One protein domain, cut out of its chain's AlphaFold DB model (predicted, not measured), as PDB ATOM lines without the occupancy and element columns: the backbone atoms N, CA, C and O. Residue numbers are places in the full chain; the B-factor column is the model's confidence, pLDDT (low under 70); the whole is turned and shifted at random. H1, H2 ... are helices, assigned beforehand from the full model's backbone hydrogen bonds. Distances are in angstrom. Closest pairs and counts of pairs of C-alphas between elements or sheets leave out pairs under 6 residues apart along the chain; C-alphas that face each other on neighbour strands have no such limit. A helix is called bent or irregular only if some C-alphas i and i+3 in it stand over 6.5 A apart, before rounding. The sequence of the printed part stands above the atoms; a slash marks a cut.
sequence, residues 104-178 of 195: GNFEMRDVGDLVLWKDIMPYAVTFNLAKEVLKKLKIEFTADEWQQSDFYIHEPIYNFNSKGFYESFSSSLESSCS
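This is residues 104 to 178 of the 195 residues of the protein "DUF2207 domain-containing protein" of Lactobacillus sp. ESL0233 (UniProt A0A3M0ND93). The longest helix, H6, reaches away as an arm from one end of a small helical body, and residues 170 to 178 stick out from it. The core of that body is a helical hairpin, H2 and H3, with the short H1 and H4 at the end where H2 begins and H3 ends, and H5 at the hairpin's turn, between the body and the arm. The printed part has 75 residues with six named helices, in order H1 to H6, and no named strand; the class is all helix. The whole is loose, with a radius of gyration of the C-alphas of 14.5 A, and its spans are 48 by 25 by 18 A.

Find C-alpha 162 at (-13.453, -16.527, -24.229); from there H6, residues 162 to 177, runs 21.7 A to C-alpha 177 at (4.710, -10.592, -34.543). Just before it is H5, residues 155 to 158. Look next at C-alpha 114 at (-12.030, -42.684, -27.302), where H2, residues 114 to 126, begins its 19.2 A. H2 is irregular, but only just: C-alphas 119 and 122 are 6.7 A apart. H3, residues 130 to 140, covers 15.3 A. Two more short helices are H1, residues 108 to 111, which is 5.2 A long, and H4, residues 143 to 148, which is 8.9 A long.

Start at H6, which touches H5 with residues 164 to 168 alone; the closest C-alphas are those of Phe 165 and Pro 156, 6.2 A apart. H5 only just touches H3, with 3 pairs of C-alphas within 8 A, the closest those of Tyr 158 and Ala 130 at 5.5 A. H3 is the hub, touching three helices. H2 and H3 form a hairpin, with a shallow tilt of 23 degrees, opposite ways; H2 touches H3 with residues 121 to 124 alone, and the closest C-alphas, of Ala 124 and Ala 130, are 4.6 A apart. H1 only just touches H3, with 3 pairs within 8 A, the closest C-alphas being those of Met 108 and Glu 140 at 6.9 A. H4 is close to H2 but not clearly touching it, with the C-alphas of Trp 146 and Leu 114 closest at 7.5 A; their lines are about perpendicular at 81 degrees. H6 is apart from H1, H2, H3 and H4. In H3, H4 and H6 every O i to N i+4 pair is within hydrogen-bond range, in H2 6 of 9 are, and H1 and H5 are too short for such a pair.

The two C-alphas farthest apart, those of Asp 110 and Ser 178, are 48.7 A apart. Without residues 170 to 178, which stand free, the body spans 36 by 26 by 18 A. The printed part has no cut, and no link is long; the link from H4 to H5, with 6 residues, is short, and the others are tight. The mean pLDDT of the printed part is 74.5; look for values under 70 at residues 104, 109, 149, 152 to 169 and 172 to 178 of this model.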
ATOM      1  N   GLY A 104     -22.915 -36.684 -17.976       69.19
ATOM      2  CA  GLY A 104     -22.667 -37.191 -16.636       69.19
ATOM      3  C   GLY A 104     -23.558 -38.351 -16.186       69.19
ATOM      4  O   GLY A 104     -23.188 -38.957 -15.179       69.19
ATOM      5  N   ASN A 105     -24.666 -38.625 -16.885       76.56
ATOM      6  CA  ASN A 105     -25.706 -39.589 -16.504       76.56
ATOM      7  C   ASN A 105     -25.644 -40.927 -17.261       76.56
ATOM      8  O   ASN A 105     -26.440 -41.817 -16.964       76.56
ATOM      9  N   PHE A 106     -24.715 -41.097 -18.203       77.38
ATOM     10  CA  PHE A 106     -24.510 -42.360 -18.913       77.38
ATOM     11  C   PHE A 106     -23.025 -42.723 -19.013       77.38
ATOM     12  O   PHE A 106     -22.152 -41.853 -18.981       77.38
ATOM     13  N   GLU A 107     -22.745 -44.022 -19.132       73.56
ATOM     14  CA  GLU A 107     -21.393 -44.547 -19.330       73.56
ATOM     15  C   GLU A 107     -20.913 -44.174 -20.742       73.56
ATOM     16  O   GLU A 107     -21.468 -44.608 -21.752       73.56
ATOM     17  N   MET A 108     -19.884 -43.326 -20.844       72.50
ATOM     18  CA  MET A 108     -19.399 -42.826 -22.145       72.50
ATOM     19  C   MET A 108     -18.813 -43.926 -23.020       72.50
ATOM     20  O   MET A 108     -18.825 -43.804 -24.246       72.50
ATOM     21  N   ARG A 109     -18.323 -44.989 -22.380       66.50
ATOM     22  CA  ARG A 109     -17.769 -46.178 -23.019       66.50
ATOM     23  C   ARG A 109     -18.826 -46.983 -23.779       66.50
ATOM     24  O   ARG A 109     -18.496 -47.602 -24.785       66.50
ATOM     25  N   ASP A 110     -20.087 -46.918 -23.353       72.81
ATOM     26  CA  ASP A 110     -21.208 -47.564 -24.047       72.81
ATOM     27  C   ASP A 110     -21.668 -46.767 -25.277       72.81
ATOM     28  O   ASP A 110     -22.237 -47.329 -26.214       72.81
ATOM     29  N   VAL A 111     -21.413 -45.454 -25.292       73.38
ATOM     30  CA  VAL A 111     -21.773 -44.560 -26.406       73.38
ATOM     31  C   VAL A 111     -20.722 -44.576 -27.516       73.38
ATOM     32  O   VAL A 111     -21.071 -44.432 -28.688       73.38
ATOM     33  N   GLY A 112     -19.447 -44.778 -27.180       79.19
ATOM     34  CA  GLY A 112     -18.389 -44.943 -28.172       79.19
ATOM     35  C   GLY A 112     -16.985 -45.022 -27.588       79.19
ATOM     36  O   GLY A 112     -16.767 -44.804 -26.397       79.19
ATOM     37  N   ASP A 113     -16.022 -45.328 -28.453       82.75
ATOM     38  CA  ASP A 113     -14.610 -45.389 -28.098       82.75
ATOM     39  C   ASP A 113     -13.975 -43.992 -28.005       82.75
ATOM     40  O   ASP A 113     -14.531 -42.973 -28.428       82.75
ATOM     41  N   LEU A 114     -12.766 -43.937 -27.448       83.19
ATOM     42  CA  LEU A 114     -12.030 -42.684 -27.302       83.19
ATOM     43  C   LEU A 114     -11.750 -42.013 -28.664       83.19
ATOM     44  O   LEU A 114     -11.687 -40.786 -28.749       83.19
ATOM     45  N   VAL A 115     -11.647 -42.797 -29.745       84.50
ATOM     46  CA  VAL A 115     -11.469 -42.289 -31.114       84.50
ATOM     47  C   VAL A 115     -12.713 -41.540 -31.595       84.50
ATOM     48  O   VAL A 115     -12.569 -40.451 -32.142       84.50
ATOM     49  N   LEU A 116     -13.922 -42.043 -31.340       86.12
ATOM     50  CA  LEU A 116     -15.167 -41.341 -31.656       86.12
ATOM     51  C   LEU A 116     -15.284 -40.039 -30.857       86.12
ATOM     52  O   LEU A 116     -15.652 -38.991 -31.394       86.12
ATOM     53  N   TRP A 117     -14.932 -40.081 -29.572       86.81
ATOM     54  CA  TRP A 117     -14.967 -38.896 -28.721       86.81
ATOM     55  C   TRP A 117     -14.003 -37.807 -29.198       86.81
ATOM     56  O   TRP A 117     -14.329 -36.626 -29.081       86.81
ATOM     57  N   LYS A 118     -12.872 -38.171 -29.817       85.06
ATOM     58  CA  LYS A 118     -11.959 -37.216 -30.468       85.06
ATOM     59  C   LYS A 118     -12.683 -36.367 -31.512       85.06
ATOM     60  O   LYS A 118     -12.499 -35.152 -31.545       85.06
ATOM     61  N   ASP A 119     -13.532 -36.992 -32.322       86.12
ATOM     62  CA  ASP A 119     -14.253 -36.322 -33.405       86.12
ATOM     63  C   ASP A 119     -15.464 -35.526 -32.883       86.12
ATOM     64  O   ASP A 119     -15.854 -34.514 -33.469       86.12
ATOM     65  N   ILE A 120     -16.031 -35.930 -31.742       88.69
ATOM     66  CA  ILE A 120     -17.152 -35.244 -31.076       88.69
ATOM     67  C   ILE A 120     -16.697 -33.989 -30.310       88.69
ATOM     68  O   ILE A 120     -17.416 -32.988 -30.238       88.69
ATOM     69  N   MET A 121     -15.498 -34.011 -29.733       87.56
ATOM     70  CA  MET A 121     -15.008 -32.980 -28.813       87.56
ATOM     71  C   MET A 121     -14.973 -31.548 -29.371       87.56
ATOM     72  O   MET A 121     -15.378 -30.634 -28.644       87.56
ATOM     73  N   PRO A 122     -14.583 -31.298 -30.636       86.69
ATOM     74  CA  PRO A 122     -14.676 -29.965 -31.230       86.69
ATOM     75  C   PRO A 122     -16.095 -29.376 -31.184       86.69
ATOM     76  O   PRO A 122     -16.259 -28.177 -30.962       86.69
ATOM     77  N   TYR A 123     -17.139 -30.202 -31.307       88.69
ATOM     78  CA  TYR A 123     -18.526 -29.746 -31.191       88.69
ATOM     79  C   TYR A 123     -18.883 -29.373 -29.747       88.69
ATOM     80  O   TYR A 123     -19.521 -28.345 -29.520       88.69
ATOM     81  N   ALA A 124     -18.403 -30.128 -28.755       88.69
ATOM     82  CA  ALA A 124     -18.578 -29.781 -27.343       88.69
ATOM     83  C   ALA A 124     -17.923 -28.432 -26.984       88.69
ATOM     84  O   ALA A 124     -18.453 -27.699 -26.144       88.69
ATOM     85  N   VAL A 125     -16.817 -28.061 -27.647       85.56
ATOM     86  CA  VAL A 125     -16.191 -26.731 -27.503       85.56
ATOM     87  C   VAL A 125     -17.144 -25.639 -27.982       85.56
ATOM     88  O   VAL A 125     -17.364 -24.666 -27.263       85.56
ATOM     89  N   THR A 126     -17.789 -25.819 -29.141       85.94
ATOM     90  CA  THR A 126     -18.759 -24.833 -29.660       85.94
ATOM     91  C   THR A 126     -19.978 -24.645 -28.759       85.94
ATOM     92  O   THR A 126     -20.544 -23.553 -28.711       85.94
ATOM     93  N   PHE A 127     -20.358 -25.682 -28.009       86.19
ATOM     94  CA  PHE A 127     -21.455 -25.624 -27.047       86.19
ATOM     95  C   PHE A 127     -21.022 -25.183 -25.644       86.19
ATOM     96  O   PHE A 127     -21.874 -25.090 -24.764       86.19
ATOM     97  N   ASN A 128     -19.732 -24.886 -25.435       85.06
ATOM     98  CA  ASN A 128     -19.150 -24.557 -24.133       85.06
ATOM     99  C   ASN A 128     -19.323 -25.672 -23.073       85.06
ATOM    100  O   ASN A 128     -19.385 -25.398 -21.878       85.06
ATOM    101  N   LEU A 129     -19.388 -26.934 -23.513       86.19
ATOM    102  CA  LEU A 129     -19.512 -28.130 -22.663       86.19
ATOM    103  C   LEU A 129     -18.210 -28.949 -22.602       86.19
ATOM    104  O   LEU A 129     -18.098 -29.889 -21.821       86.19
ATOM    105  N   ALA A 130     -17.192 -28.585 -23.393       86.06
ATOM    106  CA  ALA A 130     -15.951 -29.352 -23.543       86.06
ATOM    107  C   ALA A 130     -15.259 -29.712 -22.220       86.06
ATOM    108  O   ALA A 130     -14.758 -30.823 -22.076       86.06
ATOM    109  N   LYS A 131     -15.253 -28.805 -21.236       83.38
ATOM    110  CA  LYS A 131     -14.637 -29.053 -19.926       83.38
ATOM    111  C   LYS A 131     -15.330 -30.182 -19.157       83.38
ATOM    112  O   LYS A 131     -14.660 -30.970 -18.490       83.38
ATOM    113  N   GLU A 132     -16.655 -30.243 -19.227       85.69
ATOM    114  CA  GLU A 132     -17.461 -31.246 -18.526       85.69
ATOM    115  C   GLU A 132     -17.308 -32.615 -19.186       85.69
ATOM    116  O   GLU A 132     -17.007 -33.593 -18.498       85.69
ATOM    117  N   VAL A 133     -17.390 -32.649 -20.521       86.38
ATOM    118  CA  VAL A 133     -17.158 -33.855 -21.326       86.38
ATOM    119  C   VAL A 133     -15.748 -34.398 -21.086       86.38
ATOM    120  O   VAL A 133     -15.585 -35.563 -20.731       86.38
ATOM    121  N   LEU A 134     -14.717 -33.547 -21.161       85.75
ATOM    122  CA  LEU A 134     -13.325 -33.954 -20.955       85.75
ATOM    123  C   LEU A 134     -13.077 -34.517 -19.552       85.75
ATOM    124  O   LEU A 134     -12.353 -35.499 -19.393       85.75
ATOM    125  N   LYS A 135     -13.662 -33.896 -18.522       84.94
ATOM    126  CA  LYS A 135     -13.515 -34.357 -17.137       84.94
ATOM    127  C   LYS A 135     -14.045 -35.776 -16.974       84.94
ATOM    128  O   LYS A 135     -13.432 -36.571 -16.274       84.94
ATOM    129  N   LYS A 136     -15.185 -36.072 -17.589       84.50
ATOM    130  CA  LYS A 136     -15.809 -37.385 -17.498       84.50
ATOM    131  C   LYS A 136     -15.094 -38.430 -18.355       84.50
ATOM    132  O   LYS A 136     -14.861 -39.521 -17.852       84.50
ATOM    133  N   LEU A 137     -14.626 -38.074 -19.552       85.69
ATOM    134  CA  LEU A 137     -13.763 -38.951 -20.354       85.69
ATOM    135  C   LEU A 137     -12.510 -39.379 -19.573       85.69
ATOM    136  O   LEU A 137     -12.146 -40.548 -19.589       85.69
ATOM    137  N   LYS A 138     -11.876 -38.455 -18.833       83.06
ATOM    138  CA  LYS A 138     -10.714 -38.761 -17.971       83.06
ATOM    139  C   LYS A 138     -11.039 -39.711 -16.805       83.06
ATOM    140  O   LYS A 138     -10.116 -40.291 -16.246       83.06
ATOM    141  N   ILE A 139     -12.306 -39.815 -16.395       84.75
ATOM    142  CA  ILE A 139     -12.758 -40.721 -15.324       84.75
ATOM    143  C   ILE A 139     -13.087 -42.106 -15.894       84.75
ATOM    144  O   ILE A 139     -12.797 -43.104 -15.245       84.75
ATOM    145  N   GLU A 140     -13.684 -42.150 -17.085       81.75
ATOM    146  CA  GLU A 140     -14.203 -43.378 -17.697       81.75
ATOM    147  C   GLU A 140     -13.124 -44.211 -18.414       81.75
ATOM    148  O   GLU A 140     -13.195 -45.438 -18.411       81.75
ATOM    149  N   PHE A 141     -12.116 -43.564 -19.016       82.81
ATOM    150  CA  PHE A 141     -11.066 -44.225 -19.806       82.81
ATOM    151  C   PHE A 141      -9.728 -44.304 -19.059       82.81
ATOM    152  O   PHE A 141      -9.289 -43.333 -18.434       82.81
ATOM    153  N   THR A 142      -9.040 -45.444 -19.171       79.06
ATOM    154  CA  THR A 142      -7.767 -45.726 -18.477       79.06
ATOM    155  C   THR A 142      -6.577 -45.101 -19.207       79.06
ATOM    156  O   THR A 142      -6.586 -44.977 -20.428       79.06
ATOM    157  N   ALA A 143      -5.509 -44.736 -18.484       74.00
ATOM    158  CA  ALA A 143      -4.306 -44.103 -19.048       74.00
ATOM    159  C   ALA A 143      -3.688 -44.855 -20.249       74.00
ATOM    160  O   ALA A 143      -3.171 -44.216 -21.163       74.00
ATOM    161  N   ASP A 144      -3.790 -46.186 -20.278       73.50
ATOM    162  CA  ASP A 144      -3.288 -47.019 -21.378       73.50
ATOM    163  C   ASP A 144      -4.103 -46.848 -22.674       73.50
ATOM    164  O   ASP A 144      -3.546 -46.917 -23.769       73.50
ATOM    165  N   GLU A 145      -5.410 -46.588 -22.569       76.25
ATOM    166  CA  GLU A 145      -6.299 -46.330 -23.713       76.25
ATOM    167  C   GLU A 145      -6.045 -44.936 -24.293       76.25
ATOM    168  O   GLU A 145      -6.025 -44.755 -25.510       76.25
ATOM    169  N   TRP A 146      -5.755 -43.960 -23.425       77.12
ATOM    170  CA  TRP A 146      -5.336 -42.621 -23.838       77.12
ATOM    171  C   TRP A 146      -4.032 -42.646 -24.634       77.12
ATOM    172  O   TRP A 146      -3.941 -41.965 -25.648       77.12
ATOM    173  N   GLN A 147      -3.049 -43.447 -24.210       70.19
ATOM    174  CA  GLN A 147      -1.762 -43.578 -24.907       70.19
ATOM    175  C   GLN A 147      -1.867 -44.309 -26.248       70.19
ATOM    176  O   GLN A 147      -1.074 -44.049 -27.148       70.19
ATOM    177  N   GLN A 148      -2.830 -45.223 -26.382       72.19
ATOM    178  CA  GLN A 148      -3.093 -45.932 -27.635       72.19
ATOM    179  C   GLN A 148      -3.925 -45.100 -28.620       72.19
ATOM    180  O   GLN A 148      -3.912 -45.371 -29.819       72.19
ATOM    181  N   SER A 149      -4.640 -44.085 -28.132       68.88
ATOM    182  CA  SER A 149      -5.407 -43.164 -28.965       68.88
ATOM    183  C   SER A 149      -4.561 -41.973 -29.431       68.88
ATOM    184  O   SER A 149      -3.850 -41.361 -28.640       68.88
ATOM    185  N   ASP A 150      -4.734 -41.531 -30.679       71.88
ATOM    186  CA  ASP A 150      -4.204 -40.239 -31.167       71.88
ATOM    187  C   ASP A 150      -4.973 -39.023 -30.588       71.88
ATOM    188  O   ASP A 150      -5.079 -37.961 -31.211       71.88
ATOM    189  N   PHE A 151      -5.594 -39.167 -29.415       72.94
ATOM    190  CA  PHE A 151      -6.373 -38.115 -28.778       72.94
ATOM    191  C   PHE A 151      -5.431 -37.153 -28.046       72.94
ATOM    192  O   PHE A 151      -5.054 -37.357 -26.891       72.94
ATOM    193  N   TYR A 152      -5.089 -36.042 -28.700       67.56
ATOM    194  CA  TYR A 152      -4.297 -34.978 -28.087       67.56
ATOM    195  C   TYR A 152      -5.180 -33.938 -27.387       67.56
ATOM    196  O   TYR A 152      -5.935 -33.187 -28.012       67.56
ATOM    197  N   ILE A 153      -5.044 -33.853 -26.060       66.19
ATOM    198  CA  ILE A 153      -5.679 -32.807 -25.256       66.19
ATOM    199  C   ILE A 153      -4.787 -31.559 -25.258       66.19
ATOM    200  O   ILE A 153      -3.814 -31.483 -24.513       66.19
ATOM    201  N   HIS A 154      -5.133 -30.545 -26.050       65.38
ATOM    202  CA  HIS A 154      -4.572 -29.206 -25.893       65.38
ATOM    203  C   HIS A 154      -5.431 -28.396 -24.907       65.38
ATOM    204  O   HIS A 154      -6.486 -27.876 -25.268       65.38
ATOM    205  N   GLU A 155      -4.992 -28.311 -23.648       61.88
ATOM    206  CA  GLU A 155      -5.704 -27.644 -22.536       61.88
ATOM    207  C   GLU A 155      -6.282 -26.244 -22.887       61.88
ATOM    208  O   GLU A 155      -7.440 -25.990 -22.540       61.88
ATOM    209  N   PRO A 156      -5.594 -25.358 -23.647       64.12
ATOM    210  CA  PRO A 156      -6.158 -24.067 -24.065       64.12
ATOM    211  C   PRO A 156      -7.409 -24.147 -24.955       64.12
ATOM    212  O   PRO A 156      -8.248 -23.251 -24.915       64.12
ATOM    213  N   ILE A 157      -7.551 -25.202 -25.766       65.88
ATOM    214  CA  ILE A 157      -8.688 -25.374 -26.688       65.88
ATOM    215  C   ILE A 157      -9.923 -25.888 -25.940       65.88
ATOM    216  O   ILE A 157     -11.047 -25.504 -26.253       65.88
ATOM    217  N   TYR A 158      -9.731 -26.735 -24.931       65.94
ATOM    218  CA  TYR A 158     -10.836 -27.357 -24.196       65.94
ATOM    219  C   TYR A 158     -11.288 -26.549 -22.976       65.94
ATOM    220  O   TYR A 158     -12.411 -26.718 -22.500       65.94
ATOM    221  N   ASN A 159     -10.453 -25.620 -22.510       62.91
ATOM    222  CA  ASN A 159     -10.798 -24.622 -21.507       62.91
ATOM    223  C   ASN A 159     -11.181 -23.296 -22.188       62.91
ATOM    224  O   ASN A 159     -10.584 -22.251 -21.924       62.91
ATOM    225  N   PHE A 160     -12.164 -23.361 -23.094       58.56
ATOM    226  CA  PHE A 160     -12.620 -22.259 -23.947       58.56
ATOM    227  C   PHE A 160     -13.394 -21.191 -23.151       58.56
ATOM    228  O   PHE A 160     -14.544 -20.864 -23.427       58.56
ATOM    229  N   ASN A 161     -12.765 -20.616 -22.127       58.28
ATOM    230  CA  ASN A 161     -13.186 -19.331 -21.604       58.28
ATOM    231  C   ASN A 161     -12.745 -18.277 -22.625       58.28
ATOM    232  O   ASN A 161     -11.555 -18.172 -22.930       58.28
ATOM    233  N   SER A 162     -13.695 -17.510 -23.164       56.31
ATOM    234  CA  SER A 162     -13.453 -16.527 -24.229       56.31
ATOM    235  C   SER A 162     -12.326 -15.545 -23.901       56.31
ATOM    236  O   SER A 162     -11.643 -15.085 -24.812       56.31
ATOM    237  N   LYS A 163     -12.085 -15.274 -22.611       58.75
ATOM    238  CA  LYS A 163     -10.953 -14.465 -22.141       58.75
ATOM    239  C   LYS A 163      -9.616 -15.207 -22.210       58.75
ATOM    240  O   LYS A 163      -8.672 -14.678 -22.774       58.75
ATOM    241  N   GLY A 164      -9.550 -16.444 -21.716       60.91
ATOM    242  CA  GLY A 164      -8.302 -17.214 -21.642       60.91
ATOM    243  C   GLY A 164      -7.766 -17.644 -23.010       60.91
ATOM    244  O   GLY A 164      -6.561 -17.570 -23.244       60.91
ATOM    245  N   PHE A 165      -8.648 -18.030 -23.940       64.88
ATOM    246  CA  PHE A 165      -8.245 -18.335 -25.318       64.88
ATOM    247  C   PHE A 165      -7.778 -17.075 -26.051       64.88
ATOM    248  O   PHE A 165      -6.731 -17.102 -26.690       64.88
ATOM    249  N   TYR A 166      -8.519 -15.966 -25.934       64.00
ATOM    250  CA  TYR A 166      -8.129 -14.695 -26.545       64.00
ATOM    251  C   TYR A 166      -6.786 -14.200 -26.006       64.00
ATOM    252  O   TYR A 166      -5.926 -13.839 -26.796       64.00
ATOM    253  N   GLU A 167      -6.576 -14.228 -24.690       67.69
ATOM    254  CA  GLU A 167      -5.312 -13.822 -24.066       67.69
ATOM    255  C   GLU A 167      -4.153 -14.733 -24.481       67.69
ATOM    256  O   GLU A 167      -3.106 -14.232 -24.875       67.69
ATOM    257  N   SER A 168      -4.342 -16.058 -24.488       66.31
ATOM    258  CA  SER A 168      -3.294 -17.011 -24.892       66.31
ATOM    259  C   SER A 168      -2.957 -16.906 -26.379       66.31
ATOM    260  O   SER A 168      -1.790 -16.943 -26.766       66.31
ATOM    261  N   PHE A 169      -3.976 -16.748 -27.228       69.31
ATOM    262  CA  PHE A 169      -3.809 -16.571 -28.666       69.31
ATOM    263  C   PHE A 169      -3.188 -15.211 -28.987       69.31
ATOM    264  O   PHE A 169      -2.235 -15.152 -29.754       69.31
ATOM    265  N   SER A 170      -3.670 -14.133 -28.364       70.31
ATOM    266  CA  SER A 170      -3.117 -12.784 -28.514       70.31
ATOM    267  C   SER A 170      -1.673 -12.731 -28.030       70.31
ATOM    268  O   SER A 170      -0.837 -12.213 -28.751       70.31
ATOM    269  N   SER A 171      -1.358 -13.322 -26.875       71.56
ATOM    270  CA  SER A 171       0.008 -13.407 -26.349       71.56
ATOM    271  C   SER A 171       0.927 -14.216 -27.268       71.56
ATOM    272  O   SER A 171       2.051 -13.796 -27.540       71.56
ATOM    273  N   SER A 172       0.450 -15.336 -27.823       69.38
ATOM    274  CA  SER A 172       1.216 -16.127 -28.799       69.38
ATOM    275  C   SER A 172       1.434 -15.362 -30.106       69.38
ATOM    276  O   SER A 172       2.506 -15.436 -30.703       69.38
ATOM    277  N   LEU A 173       0.435 -14.597 -30.548       69.19
ATOM    278  CA  LEU A 173       0.509 -13.802 -31.767       69.19
ATOM    279  C   LEU A 173       1.420 -12.587 -31.572       69.19
ATOM    280  O   LEU A 173       2.240 -12.329 -32.442       69.19
ATOM    281  N   GLU A 174       1.362 -11.933 -30.410       69.62
ATOM    282  CA  GLU A 174       2.260 -10.857 -29.966       69.62
ATOM    283  C   GLU A 174       3.716 -11.333 -29.870       69.62
ATOM    284  O   GLU A 174       4.633 -10.655 -30.334       69.62
ATOM    285  N   SER A 175       3.919 -12.560 -29.386       63.03
ATOM    286  CA  SER A 175       5.222 -13.238 -29.370       63.03
ATOM    287  C   SER A 175       5.712 -13.634 -30.771       63.03
ATOM    288  O   SER A 175       6.910 -13.782 -30.986       63.03
ATOM    289  N   SER A 176       4.807 -13.812 -31.742       56.41
ATOM    290  CA  SER A 176       5.153 -14.156 -33.132       56.41
ATOM    291  C   SER A 176       5.344 -12.933 -34.039       56.41
ATOM    292  O   SER A 176       6.132 -12.981 -34.981       56.41
ATOM    293  N   CYS A 177       4.643 -11.828 -33.764       49.78
ATOM    294  CA  CYS A 177       4.710 -10.592 -34.543       49.78
ATOM    295  C   CYS A 177       5.802  -9.630 -34.055       49.78
ATOM    296  O   CYS A 177       6.099  -8.656 -34.740       49.78
ATOM    297  N   SER A 178       6.476  -9.955 -32.949       48.34
ATOM    298  CA  SER A 178       7.754  -9.350 -32.553       48.34
ATOM    299  C   SER A 178       8.953  -9.849 -33.390       48.34
ATOM    300  O   SER A 178      10.101  -9.546 -33.079       48.34
TER     301      SER A 178